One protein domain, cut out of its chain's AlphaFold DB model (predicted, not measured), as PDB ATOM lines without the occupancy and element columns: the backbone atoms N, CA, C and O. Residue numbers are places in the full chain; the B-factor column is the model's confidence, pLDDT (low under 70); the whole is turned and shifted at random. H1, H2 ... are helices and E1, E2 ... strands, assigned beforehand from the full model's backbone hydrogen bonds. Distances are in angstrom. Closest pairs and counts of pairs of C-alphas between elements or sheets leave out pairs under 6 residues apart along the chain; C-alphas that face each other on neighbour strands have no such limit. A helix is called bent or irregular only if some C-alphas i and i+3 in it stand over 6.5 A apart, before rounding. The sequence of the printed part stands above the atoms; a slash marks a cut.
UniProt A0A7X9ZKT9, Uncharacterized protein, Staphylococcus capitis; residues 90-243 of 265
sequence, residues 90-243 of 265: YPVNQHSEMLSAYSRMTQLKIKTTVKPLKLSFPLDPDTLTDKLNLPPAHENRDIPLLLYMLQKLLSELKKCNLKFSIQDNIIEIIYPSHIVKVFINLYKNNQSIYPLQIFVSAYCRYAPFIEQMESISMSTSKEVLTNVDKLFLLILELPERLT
ATOM      1  N   TYR A  90      14.407   6.191  12.966       82.75
ATOM      2  CA  TYR A  90      13.507   6.383  14.090       82.75
ATOM      3  C   TYR A  90      13.382   7.867  14.439       82.75
ATOM      4  O   TYR A  90      14.345   8.613  14.293       82.75
ATOM      5  N   PRO A  91      12.225   8.305  14.967       78.25
ATOM      6  CA  PRO A  91      12.079   9.658  15.484       78.25
ATOM      7  C   PRO A  91      13.153   9.986  16.529       78.25
ATOM      8  O   PRO A  91      13.411   9.174  17.421       78.25
ATOM      9  N   VAL A  92      13.716  11.198  16.472       77.31
ATOM     10  CA  VAL A  92      14.786  11.660  17.382       77.31
ATOM     11  C   VAL A  92      14.415  11.483  18.858       77.31
ATOM     12  O   VAL A  92      15.247  11.107  19.683       77.31
ATOM     13  N   ASN A  93      13.138  11.666  19.201       79.75
ATOM     14  CA  ASN A  93      12.640  11.486  20.565       79.75
ATOM     15  C   ASN A  93      12.638  10.027  21.068       79.75
ATOM     16  O   ASN A  93      12.287   9.820  22.221       79.75
ATOM     17  N   GLN A  94      12.984   9.038  20.235       83.69
ATOM     18  CA  GLN A  94      13.169   7.632  20.627       83.69
ATOM     19  C   GLN A  94      14.647   7.225  20.698       83.69
ATOM     20  O   GLN A  94      14.968   6.157  21.226       83.69
ATOM     21  N   HIS A  95      15.564   8.039  20.159       86.94
ATOM     22  CA  HIS A  95      16.981   7.672  20.035       86.94
ATOM     23  C   HIS A  95      17.610   7.391  21.400       86.94
ATOM     24  O   HIS A  95      18.320   6.399  21.562       86.94
ATOM     25  N   SER A  96      17.313   8.225  22.401       85.94
ATOM     26  CA  SER A  96      17.869   8.085  23.752       85.94
ATOM     27  C   SER A  96      17.466   6.762  24.408       85.94
ATOM     28  O   SER A  96      18.313   6.046  24.959       85.94
ATOM     29  N   GLU A  97      16.188   6.388  24.315       89.56
ATOM     30  CA  GLU A  97      15.672   5.133  24.853       89.56
ATOM     31  C   GLU A  97      16.285   3.928  24.143       89.56
ATOM     32  O   GLU A  97      16.679   2.972  24.819       89.56
ATOM     33  N   MET A  98      16.415   3.986  22.814       90.00
ATOM     34  CA  MET A  98      16.997   2.916  22.001       90.00
ATOM     35  C   MET A  98      18.485   2.709  22.289       90.00
ATOM     36  O   MET A  98      18.911   1.577  22.527       90.00
ATOM     37  N   LEU A  99      19.265   3.792  22.366       87.62
ATOM     38  CA  LEU A  99      20.678   3.753  22.755       87.62
ATOM     39  C   LEU A  99      20.850   3.194  24.170       87.62
ATOM     40  O   LEU A  99      21.679   2.315  24.422       87.62
ATOM     41  N   SER A 100      20.017   3.661  25.100       87.81
ATOM     42  CA  SER A 100      20.033   3.190  26.482       87.81
ATOM     43  C   SER A 100      19.651   1.710  26.585       87.81
ATOM     44  O   SER A 100      20.228   0.974  27.387       87.81
ATOM     45  N   ALA A 101      18.682   1.254  25.787       89.31
ATOM     46  CA  ALA A 101      18.282  -0.145  25.709       89.31
ATOM     47  C   ALA A 101      19.411  -1.015  25.153       89.31
ATOM     48  O   ALA A 101      19.776  -2.004  25.788       89.31
ATOM     49  N   TYR A 102      20.033  -0.601  24.049       86.50
ATOM     50  CA  TYR A 102      21.172  -1.301  23.465       86.50
ATOM     51  C   TYR A 102      22.354  -1.413  24.442       86.50
ATOM     52  O   TYR A 102      22.895  -2.501  24.644       86.50
ATOM     53  N   SER A 103      22.694  -0.332  25.152       84.25
ATOM     54  CA  SER A 103      23.714  -0.350  26.212       84.25
ATOM     55  C   SER A 103      23.375  -1.351  27.330       84.25
ATOM     56  O   SER A 103      24.212  -2.153  27.746       84.25
ATOM     57  N   ARG A 104      22.110  -1.408  27.774       85.38
ATOM     58  CA  ARG A 104      21.665  -2.398  28.775       85.38
ATOM     59  C   ARG A 104      21.682  -3.839  28.257       85.38
ATOM     60  O   ARG A 104      21.862  -4.750  29.066       85.38
ATOM     61  N   MET A 105      21.455  -4.050  26.961       84.00
ATOM     62  CA  MET A 105      21.493  -5.370  26.323       84.00
ATOM     63  C   MET A 105      22.926  -5.870  26.121       84.00
ATOM     64  O   MET A 105      23.202  -7.037  26.372       84.00
ATOM     65  N   THR A 106      23.857  -4.991  25.755       79.12
ATOM     66  CA  THR A 106      25.286  -5.331  25.605       79.12
ATOM     67  C   THR A 106      25.979  -5.557  26.948       79.12
ATOM     68  O   THR A 106      26.823  -6.438  27.085       79.12
ATOM     69  N   GLN A 107      25.589  -4.812  27.986       76.75
ATOM     70  CA  GLN A 107      26.117  -4.969  29.347       76.75
ATOM     71  C   GLN A 107      25.413  -6.073  30.152       76.75
ATOM     72  O   GLN A 107      25.600  -6.175  31.371       76.75
ATOM     73  N   LEU A 108      24.582  -6.896  29.507       67.62
ATOM     74  CA  LEU A 108      23.734  -7.868  30.177       67.62
ATOM     75  C   LEU A 108      24.556  -9.006  30.804       67.62
ATOM     76  O   LEU A 108      24.839 -10.033  30.194       67.62
ATOM     77  N   LYS A 109      24.910  -8.846  32.081       60.34
ATOM     78  CA  LYS A 109      25.568  -9.888  32.881       60.34
ATOM     79  C   LYS A 109      24.539 -10.887  33.408       60.34
ATOM     80  O   LYS A 109      24.155 -10.827  34.576       60.34
ATOM     81  N   ILE A 110      24.081 -11.811  32.568       57.84
ATOM     82  CA  ILE A 110      23.250 -12.925  33.040       57.84
ATOM     83  C   ILE A 110      24.156 -13.921  33.778       57.84
ATOM     84  O   ILE A 110      25.053 -14.522  33.187       57.84
ATOM     85  N   LYS A 111      23.941 -14.097  35.085       54.06
ATOM     86  CA  LYS A 111      24.564 -15.196  35.838       54.06
ATOM     87  C   LYS A 111      23.830 -16.498  35.502       54.06
ATOM     88  O   LYS A 111      22.605 -16.514  35.456       54.06
ATOM     89  N   THR A 112      24.566 -17.591  35.317       50.69
ATOM     90  CA  THR A 112      24.034 -18.943  35.040       50.69
ATOM     91  C   THR A 112      23.113 -19.490  36.139       50.69
ATOM     92  O   THR A 112      22.383 -20.448  35.912       50.69
ATOM     93  N   THR A 113      23.104 -18.877  37.323       47.59
ATOM     94  CA  THR A 113      22.173 -19.152  38.420       47.59
ATOM     95  C   THR A 113      20.914 -18.289  38.277       47.59
ATOM     96  O   THR A 113      20.831 -17.175  38.792       47.59
ATOM     97  N   VAL A 114      19.934 -18.789  37.522       56.25
ATOM     98  CA  VAL A 114      18.780 -18.004  37.061       56.25
ATOM     99  C   VAL A 114      17.622 -18.043  38.063       56.25
ATOM    100  O   VAL A 114      17.058 -19.095  38.346       56.25
ATOM    101  N   LYS A 115      17.209 -16.867  38.544       56.94
ATOM    102  CA  LYS A 115      15.810 -16.613  38.907       56.94
ATOM    103  C   LYS A 115      15.220 -15.722  37.808       56.94
ATOM    104  O   LYS A 115      15.872 -14.729  37.471       56.94
ATOM    105  N   PRO A 116      14.042 -16.047  37.245       57.00
ATOM    106  CA  PRO A 116      13.365 -15.165  36.302       57.00
ATOM    107  C   PRO A 116      13.186 -13.763  36.892       57.00
ATOM    108  O   PRO A 116      13.032 -13.610  38.111       57.00
ATOM    109  N   LEU A 117      13.214 -12.732  36.044       58.09
ATOM    110  CA  LEU A 117      12.989 -11.366  36.510       58.09
ATOM    111  C   LEU A 117      11.556 -11.273  37.048       58.09
ATOM    112  O   LEU A 117      10.601 -11.632  36.355       58.09
ATOM    113  N   LYS A 118      11.392 -10.774  38.278       57.31
ATOM    114  CA  LYS A 118      10.073 -10.394  38.799       57.31
ATOM    115  C   LYS A 118       9.636  -9.102  38.105       57.31
ATOM    116  O   LYS A 118       9.890  -8.013  38.610       57.31
ATOM    117  N   LEU A 119       9.039  -9.229  36.923       57.31
ATOM    118  CA  LEU A 119       8.454  -8.121  36.168       57.31
ATOM    119  C   LEU A 119       6.937  -8.104  36.379       57.31
ATOM    120  O   LEU A 119       6.281  -9.138  36.281       57.31
ATOM    121  N   SER A 120       6.366  -6.931  36.645       52.12
ATOM    122  CA  SER A 120       4.916  -6.745  36.750       52.12
ATOM    123  C   SER A 120       4.288  -6.571  35.355       52.12
ATOM    124  O   SER A 120       4.196  -5.449  34.870       52.12
ATOM    125  N   PHE A 121       3.885  -7.694  34.745       51.19
ATOM    126  CA  PHE A 121       2.901  -7.882  33.653       51.19
ATOM    127  C   PHE A 121       3.050  -7.128  32.292       51.19
ATOM    128  O   PHE A 121       3.446  -5.958  32.245       51.19
ATOM    129  N   PRO A 122       2.666  -7.744  31.141       52.91
ATOM    130  CA  PRO A 122       2.335  -9.154  30.894       52.91
ATOM    131  C   PRO A 122       3.590  -9.891  30.411       52.91
ATOM    132  O   PRO A 122       3.706 -10.264  29.246       52.91
ATOM    133  N   LEU A 123       4.594  -9.979  31.279       66.69
ATOM    134  CA  LEU A 123       5.880 -10.624  31.009       66.69
ATOM    135  C   LEU A 123       6.295 -11.479  32.208       66.69
ATOM    136  O   LEU A 123       7.489 -11.666  32.436       66.69
ATOM    137  N   ASP A 124       5.348 -11.939  33.030       73.69
ATOM    138  CA  ASP A 124       5.681 -12.964  34.010       73.69
ATOM    139  C   ASP A 124       6.037 -14.280  33.283       73.69
ATOM    140  O   ASP A 124       5.611 -14.502  32.142       73.69
ATOM    141  N   PRO A 125       6.888 -15.120  33.892       75.69
ATOM    142  CA  PRO A 125       7.413 -16.321  33.247       75.69
ATOM    143  C   PRO A 125       6.321 -17.302  32.808       75.69
ATOM    144  O   PRO A 125       6.481 -17.951  31.775       75.69
ATOM    145  N   ASP A 126       5.223 -17.382  33.561       79.06
ATOM    146  CA  ASP A 126       4.132 -18.328  33.321       79.06
ATOM    147  C   ASP A 126       3.345 -17.913  32.070       79.06
ATOM    148  O   ASP A 126       3.219 -18.689  31.126       79.06
ATOM    149  N   THR A 127       2.974 -16.633  31.967       81.19
ATOM    150  CA  THR A 127       2.326 -16.086  30.762       81.19
ATOM    151  C   THR A 127       3.183 -16.259  29.503       81.19
ATOM    152  O   THR A 127       2.659 -16.523  28.418       81.19
ATOM    153  N   LEU A 128       4.507 -16.088  29.608       81.19
ATOM    154  CA  LEU A 128       5.415 -16.305  28.475       81.19
ATOM    155  C   LEU A 128       5.526 -17.782  28.102       81.19
ATOM    156  O   LEU A 128       5.567 -18.092  26.914       81.19
ATOM    157  N   THR A 129       5.555 -18.668  29.096       81.31
ATOM    158  CA  THR A 129       5.559 -20.121  28.895       81.31
ATOM    159  C   THR A 129       4.329 -20.552  28.107       81.31
ATOM    160  O   THR A 129       4.476 -21.230  27.092       81.31
ATOM    161  N   ASP A 130       3.151 -20.059  28.498       82.38
ATOM    162  CA  ASP A 130       1.885 -20.369  27.835       82.38
ATOM    163  C   ASP A 130       1.844 -19.831  26.397       82.38
ATOM    164  O   ASP A 130       1.558 -20.566  25.454       82.38
ATOM    165  N   LYS A 131       2.180 -18.549  26.195       82.44
ATOM    166  CA  LYS A 131       2.103 -17.905  24.868       82.44
ATOM    167  C   LYS A 131       3.138 -18.408  23.863       82.44
ATOM    168  O   LYS A 131       2.923 -18.289  22.657       82.44
ATOM    169  N   LEU A 132       4.270 -18.908  24.347       80.19
ATOM    170  CA  LEU A 132       5.360 -19.450  23.535       80.19
ATOM    171  C   LEU A 132       5.411 -20.981  23.582       80.19
ATOM    172  O   LEU A 132       6.446 -21.549  23.234       80.19
ATOM    173  N   ASN A 133       4.341 -21.631  24.060       79.12
ATOM    174  CA  ASN A 133       4.196 -23.088  24.114       79.12
ATOM    175  C   ASN A 133       5.486 -23.797  24.588       79.12
ATOM    176  O   ASN A 133       5.960 -24.774  23.986       79.12
ATOM    177  N   LEU A 134       6.117 -23.232  25.625       78.19
ATOM    178  CA  LEU A 134       7.381 -23.728  26.156       78.19
ATOM    179  C   LEU A 134       7.111 -24.959  27.029       78.19
ATOM    180  O   LEU A 134       6.049 -25.055  27.647       78.19
ATOM    181  N   PRO A 135       8.060 -25.908  27.120       74.12
ATOM    182  CA  PRO A 135       7.924 -26.992  28.079       74.12
ATOM    183  C   PRO A 135       7.859 -26.435  29.514       74.12
ATOM    184  O   PRO A 135       8.316 -25.316  29.762       74.12
ATOM    185  N   PRO A 136       7.332 -27.195  30.484       68.56
ATOM    186  CA  PRO A 136       7.355 -26.794  31.882       68.56
ATOM    187  C   PRO A 136       8.789 -26.623  32.411       68.56
ATOM    188  O   PRO A 136       9.652 -27.477  32.208       68.56
ATOM    189  N   ALA A 137       9.050 -25.546  33.160       65.94
ATOM    190  CA  ALA A 137      10.395 -25.202  33.649       65.94
ATOM    191  C   ALA A 137      11.057 -26.271  34.548       65.94
ATOM    192  O   ALA A 137      12.277 -26.281  34.693       65.94
ATOM    193  N   HIS A 138      10.274 -27.170  35.153       64.31
ATOM    194  CA  HIS A 138      10.782 -28.280  35.967       64.31
ATOM    195  C   HIS A 138      11.280 -29.469  35.131       64.31
ATOM    196  O   HIS A 138      12.065 -30.271  35.631       64.31
ATOM    197  N   GLU A 139      10.870 -29.567  33.865       64.75
ATOM    198  CA  GLU A 139      11.297 -30.626  32.945       64.75
ATOM    199  C   GLU A 139      12.612 -30.284  32.233       64.75
ATOM    200  O   GLU A 139      13.253 -31.162  31.658       64.75
ATOM    201  N   ASN A 140      13.049 -29.016  32.260       71.94
ATOM    202  CA  ASN A 140      14.247 -28.598  31.540       71.94
ATOM    203  C   ASN A 140      14.977 -27.425  32.207       71.94
ATOM    204  O   ASN A 140      14.455 -26.319  32.350       71.94
ATOM    205  N   ARG A 141      16.249 -27.660  32.539       72.81
ATOM    206  CA  ARG A 141      17.120 -26.704  33.242       72.81
ATOM    207  C   ARG A 141      17.417 -25.417  32.465       72.81
ATOM    208  O   ARG A 141      17.844 -24.439  33.072       72.81
ATOM    209  N   ASP A 142      17.218 -25.416  31.148       75.44
ATOM    210  CA  ASP A 142      17.575 -24.301  30.269       75.44
ATOM    211  C   ASP A 142      16.399 -23.334  30.014       75.44
ATOM    212  O   ASP A 142      16.617 -22.197  29.588       75.44
ATOM    213  N   ILE A 143      15.160 -23.730  30.343       78.50
ATOM    214  CA  ILE A 143      13.960 -22.880  30.204       78.50
ATOM    215  C   ILE A 143      14.062 -21.574  31.006       78.50
ATOM    216  O   ILE A 143      13.759 -20.521  30.439       78.50
ATOM    217  N   PRO A 144      14.507 -21.564  32.281       78.81
ATOM    218  CA  PRO A 144      14.611 -20.321  33.041       78.81
ATOM    219  C   PRO A 144      15.503 -19.281  32.358       78.81
ATOM    220  O   PRO A 144      15.202 -18.087  32.398       78.81
ATOM    221  N   LEU A 145      16.584 -19.726  31.709       79.31
ATOM    222  CA  LEU A 145      17.493 -18.848  30.980       79.31
ATOM    223  C   LEU A 145      16.830 -18.254  29.730       79.31
ATOM    224  O   LEU A 145      16.943 -17.050  29.498       79.31
ATOM    225  N   LEU A 146      16.123 -19.081  28.954       80.94
ATOM    226  CA  LEU A 146      15.359 -18.626  27.791       80.94
ATOM    227  C   LEU A 146      14.298 -17.597  28.201       80.94
ATOM    228  O   LEU A 146      14.223 -16.521  27.610       80.94
ATOM    229  N   LEU A 147      13.522 -17.897  29.246       82.19
ATOM    230  CA  LEU A 147      12.501 -16.993  29.776       82.19
ATOM    231  C   LEU A 147      13.113 -15.666  30.225       82.19
ATOM    232  O   LEU A 147      12.612 -14.611  29.847       82.19
ATOM    233  N   TYR A 148      14.230 -15.699  30.957       80.94
ATOM    234  CA  TYR A 148      14.941 -14.488  31.363       80.94
ATOM    235  C   TYR A 148      15.360 -13.637  30.152       80.94
ATOM    236  O   TYR A 148      15.167 -12.418  30.148       80.94
ATOM    237  N   MET A 149      15.926 -14.274  29.120       85.31
ATOM    238  CA  MET A 149      16.356 -13.605  27.891       85.31
ATOM    239  C   MET A 149      15.179 -12.908  27.199       85.31
ATOM    240  O   MET A 149      15.253 -11.712  26.913       85.31
ATOM    241  N   LEU A 150      14.068 -13.622  27.013       86.50
ATOM    242  CA  LEU A 150      12.875 -13.098  26.347       86.50
ATOM    243  C   LEU A 150      12.206 -11.987  27.155       86.50
ATOM    244  O   LEU A 150      11.877 -10.942  26.602       86.50
ATOM    245  N   GLN A 151      12.078 -12.161  28.474       85.00
ATOM    246  CA  GLN A 151      11.591 -11.118  29.378       85.00
ATOM    247  C   GLN A 151      12.401  -9.829  29.230       85.00
ATOM    248  O   GLN A 151      11.836  -8.734  29.160       85.00
ATOM    249  N   LYS A 152      13.730  -9.954  29.176       85.38
ATOM    250  CA  LYS A 152      14.616  -8.806  29.030       85.38
ATOM    251  C   LYS A 152      14.470  -8.150  27.658       85.38
ATOM    252  O   LYS A 152      14.293  -6.935  27.614       85.38
ATOM    253  N   LEU A 153      14.492  -8.936  26.580       88.88
ATOM    254  CA  LEU A 153      14.307  -8.454  25.210       88.88
ATOM    255  C   LEU A 153      12.999  -7.660  25.083       88.88
ATOM    256  O   LEU A 153      13.009  -6.489  24.712       88.88
ATOM    257  N   LEU A 154      11.880  -8.267  25.482       88.88
ATOM    258  CA  LEU A 154      10.547  -7.668  25.401       88.88
ATOM    259  C   LEU A 154      10.410  -6.430  26.295       88.88
ATOM    260  O   LEU A 154       9.774  -5.446  25.912       88.88
ATOM    261  N   SER A 155      11.036  -6.439  27.478       87.25
ATOM    262  CA  SER A 155      11.060  -5.267  28.353       87.25
ATOM    263  C   SER A 155      11.795  -4.088  27.719       87.25
ATOM    264  O   SER A 155      11.361  -2.953  27.913       87.25
ATOM    265  N   GLU A 156      12.903  -4.323  27.019       88.62
ATOM    266  CA  GLU A 156      13.645  -3.255  26.349       88.62
ATOM    267  C   GLU A 156      12.906  -2.758  25.099       88.62
ATOM    268  O   GLU A 156      12.774  -1.549  24.936       88.62
ATOM    269  N   LEU A 157      12.294  -3.647  24.305       89.75
ATOM    270  CA  LEU A 157      11.429  -3.247  23.184       89.75
ATOM    271  C   LEU A 157      10.267  -2.350  23.645       89.75
ATOM    272  O   LEU A 157       9.994  -1.321  23.026       89.75
ATOM    273  N   LYS A 158       9.627  -2.685  24.775       88.62
ATOM    274  CA  LYS A 158       8.555  -1.863  25.360       88.62
ATOM    275  C   LYS A 158       9.042  -0.465  25.754       88.62
ATOM    276  O   LYS A 158       8.314   0.502  25.560       88.62
ATOM    277  N   LYS A 159      10.256  -0.351  26.311       88.56
ATOM    278  CA  LYS A 159      10.858   0.945  26.688       88.56
ATOM    279  C   LYS A 159      11.176   1.811  25.472       88.56
ATOM    280  O   LYS A 159      11.076   3.024  25.574       88.56
ATOM    281  N   CYS A 160      11.486   1.200  24.331       87.62
ATOM    282  CA  CYS A 160      11.629   1.892  23.049       87.62
ATOM    283  C   CYS A 160      10.277   2.280  22.416       87.62
ATOM    284  O   CYS A 160      10.229   2.607  21.235       87.62
ATOM    285  N   ASN A 161       9.165   2.209  23.160       86.88
ATOM    286  CA  ASN A 161       7.807   2.482  22.680       86.88
ATOM    287  C   ASN A 161       7.351   1.590  21.507       86.88
ATOM    288  O   ASN A 161       6.451   1.963  20.751       86.88
ATOM    289  N   LEU A 162       7.923   0.387  21.372       88.12
ATOM    290  CA  LEU A 162       7.511  -0.572  20.349       88.12
ATOM    291  C   LEU A 162       6.319  -1.401  20.827       88.12
ATOM    292  O   LEU A 162       6.295  -1.925  21.945       88.12
ATOM    293  N   LYS A 163       5.326  -1.544  19.947       89.19
ATOM    294  CA  LYS A 163       4.167  -2.413  20.167       89.19
ATOM    295  C   LYS A 163       4.490  -3.814  19.666       89.19
ATOM    296  O   LYS A 163       4.975  -3.971  18.547       89.19
ATOM    297  N   PHE A 164       4.174  -4.820  20.472       91.44
ATOM    298  CA  PHE A 164       4.355  -6.216  20.098       91.44
ATOM    299  C   PHE A 164       3.222  -7.101  20.617       91.44
ATOM    300  O   PHE A 164       2.561  -6.779  21.609       91.44
ATOM    301  N   SER A 165       3.022  -8.226  19.944       90.88
ATOM    302  CA  SER A 165       2.153  -9.321  20.360       90.88
ATOM    303  C   SER A 165       2.943 -10.631  20.371       90.88
ATOM    304  O   SER A 165       4.022 -10.723  19.787       90.88
ATOM    305  N   ILE A 166       2.448 -11.621  21.111       89.25
ATOM    306  CA  ILE A 166       3.099 -12.926  21.253       89.25
ATOM    307  C   ILE A 166       2.029 -13.992  21.093       89.25
ATOM    308  O   ILE A 166       1.042 -13.967  21.837       89.25
ATOM    309  N   GLN A 167       2.238 -14.896  20.143       86.12
ATOM    310  CA  GLN A 167       1.342 -16.005  19.847       86.12
ATOM    311  C   GLN A 167       2.125 -17.137  19.167       86.12
ATOM    312  O   GLN A 167       2.914 -16.870  18.265       86.12
ATOM    313  N   ASP A 168       1.900 -18.387  19.579       84.19
ATOM    314  CA  ASP A 168       2.397 -19.596  18.900       84.19
ATOM    315  C   ASP A 168       3.906 -19.557  18.572       84.19
ATOM    316  O   ASP A 168       4.339 -19.856  17.460       84.19
ATOM    317  N   ASN A 169       4.726 -19.165  19.554       85.25
ATOM    318  CA  ASN A 169       6.196 -19.045  19.456       85.25
ATOM    319  C   ASN A 169       6.685 -17.900  18.552       85.25
ATOM    320  O   ASN A 169       7.880 -17.814  18.248       85.25
ATOM    321  N   ILE A 170       5.778 -17.020  18.132       90.31
ATOM    322  CA  ILE A 170       6.061 -15.848  17.311       90.31
ATOM    323  C   ILE A 170       5.880 -14.600  18.168       90.31
ATOM    324  O   ILE A 170       4.835 -14.388  18.785       90.31
ATOM    325  N   ILE A 171       6.901 -13.748  18.177       93.25
ATOM    326  CA  ILE A 171       6.806 -12.373  18.667       93.25
ATOM    327  C   ILE A 171       6.646 -11.485  17.437       93.25
ATOM    328  O   ILE A 171       7.567 -11.366  16.630       93.25
ATOM    329  N   GLU A 172       5.479 -10.870  17.284       94.94
ATOM    330  CA  GLU A 172       5.203  -9.929  16.200       94.94
ATOM    331  C   GLU A 172       5.358  -8.499  16.717       94.94
ATOM    332  O   GLU A 172       4.686  -8.098  17.664       94.94
ATOM    333  N   ILE A 173       6.242  -7.726  16.094       94.50
ATOM    334  CA  ILE A 173       6.564  -6.342  16.440       94.50
ATOM    335  C   ILE A 173       6.060  -5.454  15.304       94.50
ATOM    336  O   ILE A 173       6.432  -5.627  14.141       94.50
ATOM    337  N   ILE A 174       5.186  -4.509  15.645       89.56
ATOM    338  CA  ILE A 174       4.456  -3.702  14.667       89.56
ATOM    339  C   ILE A 174       5.076  -2.309  14.594       89.56
ATOM    340  O   ILE A 174       5.026  -1.536  15.555       89.56
ATOM    341  N   TYR A 175       5.580  -1.969  13.412       86.88
ATOM    342  CA  TYR A 175       5.981  -0.617  13.033       86.88
ATOM    343  C   TYR A 175       4.891   0.010  12.144       86.88
ATOM    344  O   TYR A 175       4.030  -0.701  11.615       86.88
ATOM    345  N   PRO A 176       4.903   1.340  11.926       82.88
ATOM    346  CA  PRO A 176       3.924   1.986  11.052       82.88
ATOM    347  C   PRO A 176       3.850   1.360   9.649       82.88
ATOM    348  O   PRO A 176       2.764   0.971   9.220       82.88
ATOM    349  N   SER A 177       5.002   1.172   8.996       85.88
ATOM    350  CA  SER A 177       5.116   0.649   7.621       85.88
ATOM    351  C   SER A 177       5.574  -0.808   7.532       85.88
ATOM    352  O   SER A 177       5.420  -1.432   6.486       85.88
ATOM    353  N   HIS A 178       6.107  -1.369   8.617       91.62
ATOM    354  CA  HIS A 178       6.791  -2.663   8.619       91.62
ATOM    355  C   HIS A 178       6.246  -3.573   9.717       91.62
ATOM    356  O   HIS A 178       5.727  -3.103  10.732       91.62
ATOM    357  N   ILE A 179       6.384  -4.877   9.528       93.81
ATOM    358  CA  ILE A 179       6.166  -5.876  10.574       93.81
ATOM    359  C   ILE A 179       7.447  -6.691  10.693       93.81
ATOM    360  O   ILE A 179       7.995  -7.107   9.677       93.81
ATOM    361  N   VAL A 180       7.903  -6.917  11.925       96.31
ATOM    362  CA  VAL A 180       9.009  -7.828  12.244       96.31
ATOM    363  C   VAL A 180       8.438  -9.006  13.029       96.31
ATOM    364  O   VAL A 180       7.715  -8.811  14.003       96.31
ATOM    365  N   LYS A 181       8.750 -10.232  12.619       95.75
ATOM    366  CA  LYS A 181       8.351 -11.479  13.273       95.75
ATOM    367  C   LYS A 181       9.588 -12.216  13.755       95.75
ATOM    368  O   LYS A 181      10.469 -12.541  12.966       95.75
ATOM    369  N   VAL A 182       9.631 -12.510  15.047       94.62
ATOM    370  CA  VAL A 182      10.671 -13.334  15.668       94.62
ATOM    371  C   VAL A 182      10.058 -14.691  15.985       94.62
ATOM    372  O   VAL A 182       9.249 -14.804  16.902       94.62
ATOM    373  N   PHE A 183      10.425 -15.712  15.220       92.00
ATOM    374  CA  PHE A 183      10.004 -17.092  15.428       92.00
ATOM    375  C   PHE A 183      11.068 -17.860  16.213       92.00
ATOM    376  O   PHE A 183      12.237 -17.915  15.822       92.00
ATOM    377  N   ILE A 184      10.653 -18.459  17.326       88.19
ATOM    378  CA  ILE A 184      11.533 -19.187  18.238       88.19
ATOM    379  C   ILE A 184      11.357 -20.687  17.989       88.19
ATOM    380  O   ILE A 184      10.382 -21.294  18.436       88.19
ATOM    381  N   ASN A 185      12.311 -21.292  17.282       85.38
ATOM    382  CA  ASN A 185      12.331 -22.727  17.024       85.38
ATOM    383  C   ASN A 185      13.168 -23.458  18.081       85.38
ATOM    384  O   ASN A 185      14.358 -23.184  18.257       85.38
ATOM    385  N   LEU A 186      12.542 -24.408  18.773       78.75
ATOM    386  CA  LEU A 186      13.129 -25.139  19.893       78.75
ATOM    387  C   LEU A 186      13.384 -26.588  19.485       78.75
ATOM    388  O   LEU A 186      12.436 -27.328  19.216       78.75
ATOM    389  N   TYR A 187      14.645 -27.021  19.507       70.81
ATOM    390  CA  TYR A 187      14.945 -28.444  19.409       70.81
ATOM    391  C   TYR A 187      14.712 -29.111  20.767       70.81
ATOM    392  O   TYR A 187      15.381 -28.811  21.756       70.81
ATOM    393  N   LYS A 188      13.739 -30.021  20.831       65.06
ATOM    394  CA  LYS A 188      13.417 -30.750  22.061       65.06
ATOM    395  C   LYS A 188      14.281 -32.008  22.156       65.06
ATOM    396  O   LYS A 188      14.055 -32.966  21.425       65.06
ATOM    397  N   ASN A 189      15.231 -32.019  23.088       59.34
ATOM    398  CA  ASN A 189      15.842 -33.245  23.604       59.34
ATOM    399  C   ASN A 189      15.440 -33.418  25.082       59.34
ATOM    400  O   ASN A 189      15.190 -32.430  25.773       59.34
ATOM    401  N   ASN A 190      15.420 -34.654  25.589       56.28
ATOM    402  CA  ASN A 190      14.929 -35.044  26.921       56.28
ATOM    403  C   ASN A 190      15.616 -34.333  28.112       56.28
ATOM    404  O   ASN A 190      15.211 -34.539  29.250       56.28
ATOM    405  N   GLN A 191      16.675 -33.544  27.885       62.69
ATOM    406  CA  GLN A 191      17.455 -32.870  28.935       62.69
ATOM    407  C   GLN A 191      17.752 -31.382  28.662       62.69
ATOM    408  O   GLN A 191      18.157 -30.675  29.585       62.69
ATOM    409  N   SER A 192      17.585 -30.898  27.424       65.88
ATOM    410  CA  SER A 192      17.935 -29.526  27.014       65.88
ATOM    411  C   SER A 192      17.116 -29.074  25.805       65.88
ATOM    412  O   SER A 192      16.789 -29.885  24.942       65.88
ATOM    413  N   ILE A 193      16.800 -27.778  25.735       73.00
ATOM    414  CA  ILE A 193      16.105 -27.159  24.583       73.00
ATOM    415  C   ILE A 193      17.058 -26.737  23.448       73.00
ATOM    416  O   ILE A 193      16.655 -26.045  22.515       73.00
ATOM    417  N   TYR A 194      18.339 -27.090  23.559       70.88
ATOM    418  CA  TYR A 194      19.356 -26.768  22.565       70.88
ATOM    419  C   TYR A 194      19.463 -27.861  21.494       70.88
ATOM    420  O   TYR A 194      19.379 -29.046  21.840       70.88
ATOM    421  N   PRO A 195      19.732 -27.490  20.226       66.81
ATOM    422  CA  PRO A 195      19.935 -26.124  19.714       66.81
ATOM    423  C   PRO A 195      18.643 -25.291  19.588       66.81
ATOM    424  O   PRO A 195      17.585 -25.790  19.215       66.81
ATOM    425  N   LEU A 196      18.760 -23.994  19.876       82.38
ATOM    426  CA  LEU A 196      17.735 -22.972  19.682       82.38
ATOM    427  C   LEU A 196      18.009 -22.246  18.364       82.38
ATOM    428  O   LEU A 196      19.092 -21.693  18.182       82.38
ATOM    429  N   GLN A 197      17.027 -22.202  17.468       87.00
ATOM    430  CA  GLN A 197      17.124 -21.426  16.235       87.00
ATOM    431  C   GLN A 197      16.076 -20.318  16.257       87.00
ATOM    432  O   GLN A 197      14.877 -20.579  16.316       87.00
ATOM    433  N   ILE A 198      16.528 -19.070  16.228       88.75
ATOM    434  CA  ILE A 198      15.648 -17.905  16.175       88.75
ATOM    435  C   ILE A 198      15.648 -17.395  14.745       88.75
ATOM    436  O   ILE A 198      16.697 -17.037  14.218       88.75
ATOM    437  N   PHE A 199      14.477 -17.356  14.128       92.06
ATOM    438  CA  PHE A 199      14.290 -16.758  12.817       92.06
ATOM    439  C   PHE A 199      13.684 -15.376  12.995       92.06
ATOM    440  O   PHE A 199      12.681 -15.225  13.688       92.06
ATOM    441  N   VAL A 200      14.284 -14.373  12.372       94.56
ATOM    442  CA  VAL A 200      13.748 -13.017  12.339       94.56
ATOM    443  C   VAL A 200      13.397 -12.715  10.898       94.56
ATOM    444  O   VAL A 200      14.282 -12.664  10.048       94.56
ATOM    445  N   SER A 201      12.111 -12.549  10.616       94.50
ATOM    446  CA  SER A 201      11.648 -12.057   9.326       94.50
ATOM    447  C   SER A 201      11.043 -10.673   9.472       94.50
ATOM    448  O   SER A 201      10.509 -10.314  10.520       94.50
ATOM    449  N   ALA A 202      11.136  -9.868   8.427       95.56
ATOM    450  CA  ALA A 202      10.521  -8.559   8.378       95.56
ATOM    451  C   ALA A 202       9.990  -8.288   6.975       95.56
ATOM    452  O   ALA A 202      10.609  -8.707   6.000       95.56
ATOM    453  N   TYR A 203       8.867  -7.579   6.874       93.38
ATOM    454  CA  TYR A 203       8.273  -7.223   5.587       93.38
ATOM    455  C   TYR A 203       7.541  -5.878   5.619       93.38
ATOM    456  O   TYR A 203       7.082  -5.411   6.672       93.38
ATOM    457  N   CYS A 204       7.400  -5.261   4.443       90.50
ATOM    458  CA  CYS A 204       6.602  -4.049   4.258       90.50
ATOM    459  C   CYS A 204       5.102  -4.380   4.295       90.50
ATOM    460  O   CYS A 204       4.622  -5.245   3.565       90.50
ATOM    461  N   ARG A 205       4.318  -3.656   5.102       87.88
ATOM    462  CA  ARG A 205       2.878  -3.927   5.299       87.88
ATOM    463  C   ARG A 205       2.053  -3.797   4.018       87.88
ATOM    464  O   ARG A 205       1.080  -4.523   3.851       87.88
ATOM    465  N   TYR A 206       2.434  -2.878   3.135       83.12
ATOM    466  CA  TYR A 206       1.781  -2.634   1.842       83.12
ATOM    467  C   TYR A 206       2.416  -3.404   0.680       83.12
ATOM    468  O   TYR A 206       1.830  -3.474  -0.394       83.12
ATOM    469  N   ALA A 207       3.599  -3.982   0.882       84.06
ATOM    470  CA  ALA A 207       4.319  -4.737  -0.133       84.06
ATOM    471  C   ALA A 207       5.027  -5.942   0.510       84.06
ATOM    472  O   ALA A 207       6.250  -5.937   0.622       84.06
ATOM    473  N   PRO A 208       4.286  -6.987   0.939       85.56
ATOM    474  CA  PRO A 208       4.868  -8.095   1.703       85.56
ATOM    475  C   PRO A 208       5.939  -8.901   0.957       85.56
ATOM    476  O   PRO A 208       6.696  -9.622   1.586       85.56
ATOM    477  N   PHE A 209       6.013  -8.778  -0.372       85.19
ATOM    478  CA  PHE A 209       7.073  -9.382  -1.185       85.19
ATOM    479  C   PHE A 209       8.444  -8.713  -0.993       85.19
ATOM    480  O   PHE A 209       9.457  -9.276  -1.399       85.19
ATOM    481  N   ILE A 210       8.487  -7.508  -0.410       87.31
ATOM    482  CA  ILE A 210       9.718  -6.917   0.109       87.31
ATOM    483  C   ILE A 210       9.895  -7.490   1.511       87.31
ATOM    484  O   ILE A 210       9.321  -6.983   2.479       87.31
ATOM    485  N   GLU A 211      10.650  -8.580   1.589       91.19
ATOM    486  CA  GLU A 211      10.933  -9.281   2.832       91.19
ATOM    487  C   GLU A 211      12.434  -9.474   3.053       91.19
ATOM    488  O   GLU A 211      13.237  -9.562   2.120       91.19
ATOM    489  N   GLN A 212      12.810  -9.541   4.324       91.31
ATOM    490  CA  GLN A 212      14.134  -9.925   4.790       91.31
ATOM    491  C   GLN A 212      13.975 -11.021   5.829       91.31
ATOM    492  O   GLN A 212      13.080 -10.951   6.669       91.31
ATOM    493  N   MET A 213      14.846 -12.024   5.779       92.00
ATOM    494  CA  MET A 213      14.846 -13.121   6.732       92.00
ATOM    495  C   MET A 213      16.273 -13.443   7.146       92.00
ATOM    496  O   MET A 213      17.145 -13.670   6.311       92.00
ATOM    497  N   GLU A 214      16.488 -13.498   8.452       92.50
ATOM    498  CA  GLU A 214      17.743 -13.900   9.063       92.50
ATOM    499  C   GLU A 214      17.494 -14.976  10.116       92.50
ATOM    500  O   GLU A 214      16.395 -15.117  10.656       92.50
ATOM    501  N   SER A 215      18.531 -15.753  10.421       90.62
ATOM    502  CA  SER A 215      18.464 -16.754  11.479       90.62
ATOM    503  C   SER A 215      19.677 -16.669  12.390       90.62
ATOM    504  O   SER A 215      20.808 -16.586  11.914       90.62
ATOM    505  N   ILE A 216      19.436 -16.756  13.694       88.19
ATOM    506  CA  ILE A 216      20.458 -16.826  14.730       88.19
ATOM    507  C   ILE A 216      20.359 -18.207  15.368       88.19
ATOM    508  O   ILE A 216      19.344 -18.553  15.973       88.19
ATOM    509  N   SER A 217      21.417 -18.999  15.221       85.69
ATOM    510  CA  SER A 217      21.513 -20.314  15.849       85.69
ATOM    511  C   SER A 217      22.281 -20.204  17.165       85.69
ATOM    512  O   SER A 217      23.340 -19.578  17.221       85.69
ATOM    513  N   MET A 218      21.731 -20.785  18.227       84.31
ATOM    514  CA  MET A 218      22.292 -20.801  19.574       84.31
ATOM    515  C   MET A 218      22.299 -22.249  20.069       84.31
ATOM    516  O   MET A 218      21.262 -22.835  20.364       84.31
ATOM    517  N   SER A 219      23.479 -22.840  20.168       82.06
ATOM    518  CA  SER A 219      23.693 -24.233  20.568       82.06
ATOM    519  C   SER A 219      24.018 -24.382  22.053       82.06
ATOM    520  O   SER A 219      24.029 -25.497  22.572       82.06
ATOM    521  N   THR A 220      24.290 -23.278  22.757       79.31
ATOM    522  CA  THR A 220      24.622 -23.287  24.187       79.31
ATOM    523  C   THR A 220      23.980 -22.125  24.937       79.31
ATOM    524  O   THR A 220      23.689 -21.073  24.372       79.31
ATOM    525  N   SER A 221      23.849 -22.273  26.256       75.44
ATOM    526  CA  SER A 221      23.436 -21.186  27.152       75.44
ATOM    527  C   SER A 221      24.332 -19.959  27.045       75.44
ATOM    528  O   SER A 221      23.834 -18.839  27.043       75.44
ATOM    529  N   LYS A 222      25.645 -20.150  26.888       78.88
ATOM    530  CA  LYS A 222      26.599 -19.057  26.667       78.88
ATOM    531  C   LYS A 222      26.300 -18.296  25.373       78.88
ATOM    532  O   LYS A 222      26.351 -17.071  25.382       78.88
ATOM    533  N   GLU A 223      25.956 -18.999  24.297       82.75
ATOM    534  CA  GLU A 223      25.607 -18.376  23.016       82.75
ATOM    535  C   GLU A 223      24.313 -17.563  23.083       82.75
ATOM    536  O   GLU A 223      24.234 -16.519  22.442       82.75
ATOM    537  N   VAL A 224      23.332 -17.973  23.894       78.38
ATOM    538  CA  VAL A 224      22.135 -17.157  24.162       78.38
ATOM    539  C   VAL A 224      22.526 -15.809  24.765       78.38
ATOM    540  O   VAL A 224      22.046 -14.767  24.322       78.38
ATOM    541  N   LEU A 225      23.446 -15.811  25.735       76.44
ATOM    542  CA  LEU A 225      23.906 -14.589  26.400       76.44
ATOM    543  C   LEU A 225      24.636 -13.636  25.457       76.44
ATOM    544  O   LEU A 225      24.464 -12.428  25.558       76.44
ATOM    545  N   THR A 226      25.458 -14.177  24.558       79.19
ATOM    546  CA  THR A 226      26.304 -13.385  23.655       79.19
ATOM    547  C   THR A 226      25.623 -12.985  22.348       79.19
ATOM    548  O   THR A 226      26.250 -12.317  21.531       79.19
ATOM    549  N   ASN A 227      24.406 -13.472  22.087       86.62
ATOM    550  CA  ASN A 227      23.670 -13.175  20.856       86.62
ATOM    551  C   ASN A 227      22.334 -12.456  21.116       86.62
ATOM    552  O   ASN A 227      21.644 -12.110  20.158       86.62
ATOM    553  N   VAL A 228      21.943 -12.221  22.374       85.62
ATOM    554  CA  VAL A 228      20.696 -11.501  22.691       85.62
ATOM    555  C   VAL A 228      20.747 -10.030  22.265       85.62
ATOM    556  O   VAL A 228      19.757  -9.483  21.786       85.62
ATOM    557  N   ASP A 229      21.903  -9.388  22.405       86.19
ATOM    558  CA  ASP A 229      22.167  -8.032  21.927       86.19
ATOM    559  C   ASP A 229      22.102  -7.962  20.398       86.19
ATOM    560  O   ASP A 229      21.471  -7.057  19.857       86.19
ATOM    561  N   LYS A 230      22.659  -8.965  19.706       89.44
ATOM    562  CA  LYS A 230      22.549  -9.086  18.244       89.44
ATOM    563  C   LYS A 230      21.106  -9.269  17.793       89.44
ATOM    564  O   LYS A 230      20.696  -8.633  16.832       89.44
ATOM    565  N   LEU A 231      20.329 -10.101  18.490       91.19
ATOM    566  CA  LEU A 231      18.901 -10.265  18.214       91.19
ATOM    567  C   LEU A 231      18.147  -8.941  18.397       91.19
ATOM    568  O   LEU A 231      17.327  -8.582  17.557       91.19
ATOM    569  N   PHE A 232      18.439  -8.209  19.475       91.56
ATOM    570  CA  PHE A 232      17.841  -6.899  19.723       91.56
ATOM    571  C   PHE A 232      18.182  -5.895  18.616       91.56
ATOM    572  O   PHE A 232      17.274  -5.255  18.097       91.56
ATOM    573  N   LEU A 233      19.454  -5.796  18.217       90.44
ATOM    574  CA  LEU A 233      19.875  -4.937  17.106       90.44
ATOM    575  C   LEU A 233      19.197  -5.319  15.795       90.44
ATOM    576  O   LEU A 233      18.626  -4.459  15.134       90.44
ATOM    577  N   LEU A 234      19.191  -6.607  15.454       92.25
ATOM    578  CA  LEU A 234      18.596  -7.102  14.218       92.25
ATOM    579  C   LEU A 234      17.115  -6.708  14.102       92.25
ATOM    580  O   LEU A 234      16.675  -6.252  13.051       92.25
ATOM    581  N   ILE A 235      16.355  -6.815  15.197       93.50
ATOM    582  CA  ILE A 235      14.954  -6.373  15.252       93.50
ATOM    583  C   ILE A 235      14.817  -4.882  14.906       93.50
ATOM    584  O   ILE A 235      13.872  -4.502  14.216       93.50
ATOM    585  N   LEU A 236      15.741  -4.039  15.376       91.44
ATOM    586  CA  LEU A 236      15.698  -2.594  15.145       91.44
ATOM    587  C   LEU A 236      16.216  -2.183  13.759       91.44
ATOM    588  O   LEU A 236      15.722  -1.202  13.205       91.44
ATOM    589  N   GLU A 237      17.176  -2.920  13.206       91.75
ATOM    590  CA  GLU A 237      17.805  -2.638  11.911       91.75
ATOM    591  C   GLU A 237      16.941  -3.058  10.716       91.75
ATOM    592  O   GLU A 237      16.933  -2.382   9.690       91.75
ATOM    593  N   LEU A 238      16.202  -4.168  10.818       92.44
ATOM    594  CA  LEU A 238      15.463  -4.726   9.678       92.44
ATOM    595  C   LEU A 238      14.490  -3.741   8.994       92.44
ATOM    596  O   LEU A 238      14.473  -3.716   7.762       92.44
ATOM    597  N   PRO A 239      13.708  -2.911   9.717       91.06
ATOM    598  CA  PRO A 239      12.858  -1.896   9.090       91.06
ATOM    599  C   PRO A 239      13.616  -0.904   8.195       91.06
ATOM    600  O   PRO A 239      13.104  -0.488   7.155       91.06
ATOM    601  N   GLU A 240      14.839  -0.542   8.575       91.25
ATOM    602  CA  GLU A 240      15.684   0.362   7.797       91.25
ATOM    603  C   GLU A 240      16.169  -0.319   6.510       91.25
ATOM    604  O   GLU A 240      16.035   0.241   5.417       91.25
ATOM    605  N   ARG A 241      16.601  -1.583   6.605       91.44
ATOM    606  CA  ARG A 241      17.044  -2.362   5.438       91.44
ATOM    607  C   ARG A 241      15.921  -2.536   4.418       91.44
ATOM    608  O   ARG A 241      16.154  -2.387   3.219       91.44
ATOM    609  N   LEU A 242      14.701  -2.802   4.888       92.19
ATOM    610  CA  LEU A 242      13.509  -2.891   4.036       92.19
ATOM    611  C   LEU A 242      13.195  -1.566   3.335       92.19
ATOM    612  O   LEU A 242      12.872  -1.562   2.150       92.19
ATOM    613  N   THR A 243      13.354  -0.444   4.039       91.00
ATOM    614  CA  THR A 243      13.150   0.902   3.478       91.00
ATOM    615  C   THR A 243      14.133   1.178   2.339       91.00
ATOM    616  O   THR A 243      13.733   1.601   1.253       91.00
TER     617      THR A 243
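Overview. This is residues 90 to 243 of the 265 residues of an uncharacterized protein of Staphylococcus capitis (UniProt A0A7X9ZKT9). A twisted sheet of five strands has one face covered by H3 and the long H4; H1 packs on these two on the side away from the sheet. H2 packs crosswise on H3 near the end of E1, at one edge of the sheet. The 154 printed residues hold four named helices and five named strands in the order H1 H2 H3 E1 E2 E3 E4 E5 H4, a mixed class; the antiparallel sheet runs E1 E2 E3 E4 E5. The whole is compact, with a radius of gyration of the C-alphas of 15.3 A and spans of 43 by 32 by 26 A.

Arrangement. H1, residues 92 to 106, touches residues 153 to 159 of H3, residues 143 to 159, at a shallow tilt of 19 degrees, opposite ways; the closest C-alphas, of Ala 101 and Glu 156, are 5.6 A apart. H2, residues 125 to 131, touches H3 about perpendicular, at 84 degrees, closest at Pro 125 and Leu 147, 6.2 A between C-alphas. E1, residues 163 to 167, E2, 170 to 174, E3, 178 to 186, E4, 196 to 204, and E5, 207 to 218, form a meander, each strand the antiparallel neighbour of the one before. Within hydrogen-bond range are N 165 and O 172 of the hairpin E1 and E2, 2.8 A; N 173 and O 180 of E2 and E3, 2.8 A; N 181 and O 201 of E3 and E4, 2.7 A; and N 200 and O 214 of E4 and E5, 2.8 A. H2 only grazes the sheet, with residues 128 to 131. H4, residues 221 to 243, is over E3, E4 and E5 at a height of 8.3 A over the sheet. H3 is on the same face, and these helices and the sheet make two layers, helices on one face of a sheet. H3 and H4 touch at a shallow tilt of 33 degrees, only just short of steep, the same way, closest at the C-alphas of Leu 153 and Phe 232, 6.7 A. H1, H3 and H4 form a bundle, three helices side by side. Every O i to N i+4 pair is within hydrogen-bond range in H2 and H3, against 9 of 11 in H1 and 15 of 19 in H4.

Along the chain. H1 begins at C-alpha 92 (14.786, 11.660, 17.382), measures 21.6 A and is irregular, C-alphas 93 and 96 being 7.0 A apart. H2 measures 10.0 A and H3 24.3 A. E1 and E2 measure 13.9 A and 12.5 A, E3 and E4 25.9 A and 26.8 A. E5, 31.1 A, bends by 58 degrees at residue 210. H4, 34.0 A, has a kink of 39 degrees near residue 228, is only just irregular, with C-alphas 226 and 229 7.0 A apart, and ends at C-alpha 243 (13.150, 0.902, 3.478).

Size, cuts and confidence. The C-alphas of Val 92 and Asn 190, the two farthest apart, are 47.7 A apart. The printed part has no cut; the links H1 to H2, 18 residues, and H2 to H3, 11 residues, are long. The mean pLDDT of the printed part is 81.3; it is under 70 at residues 108 to 123, 136 to 139, 188 to 192 and 195.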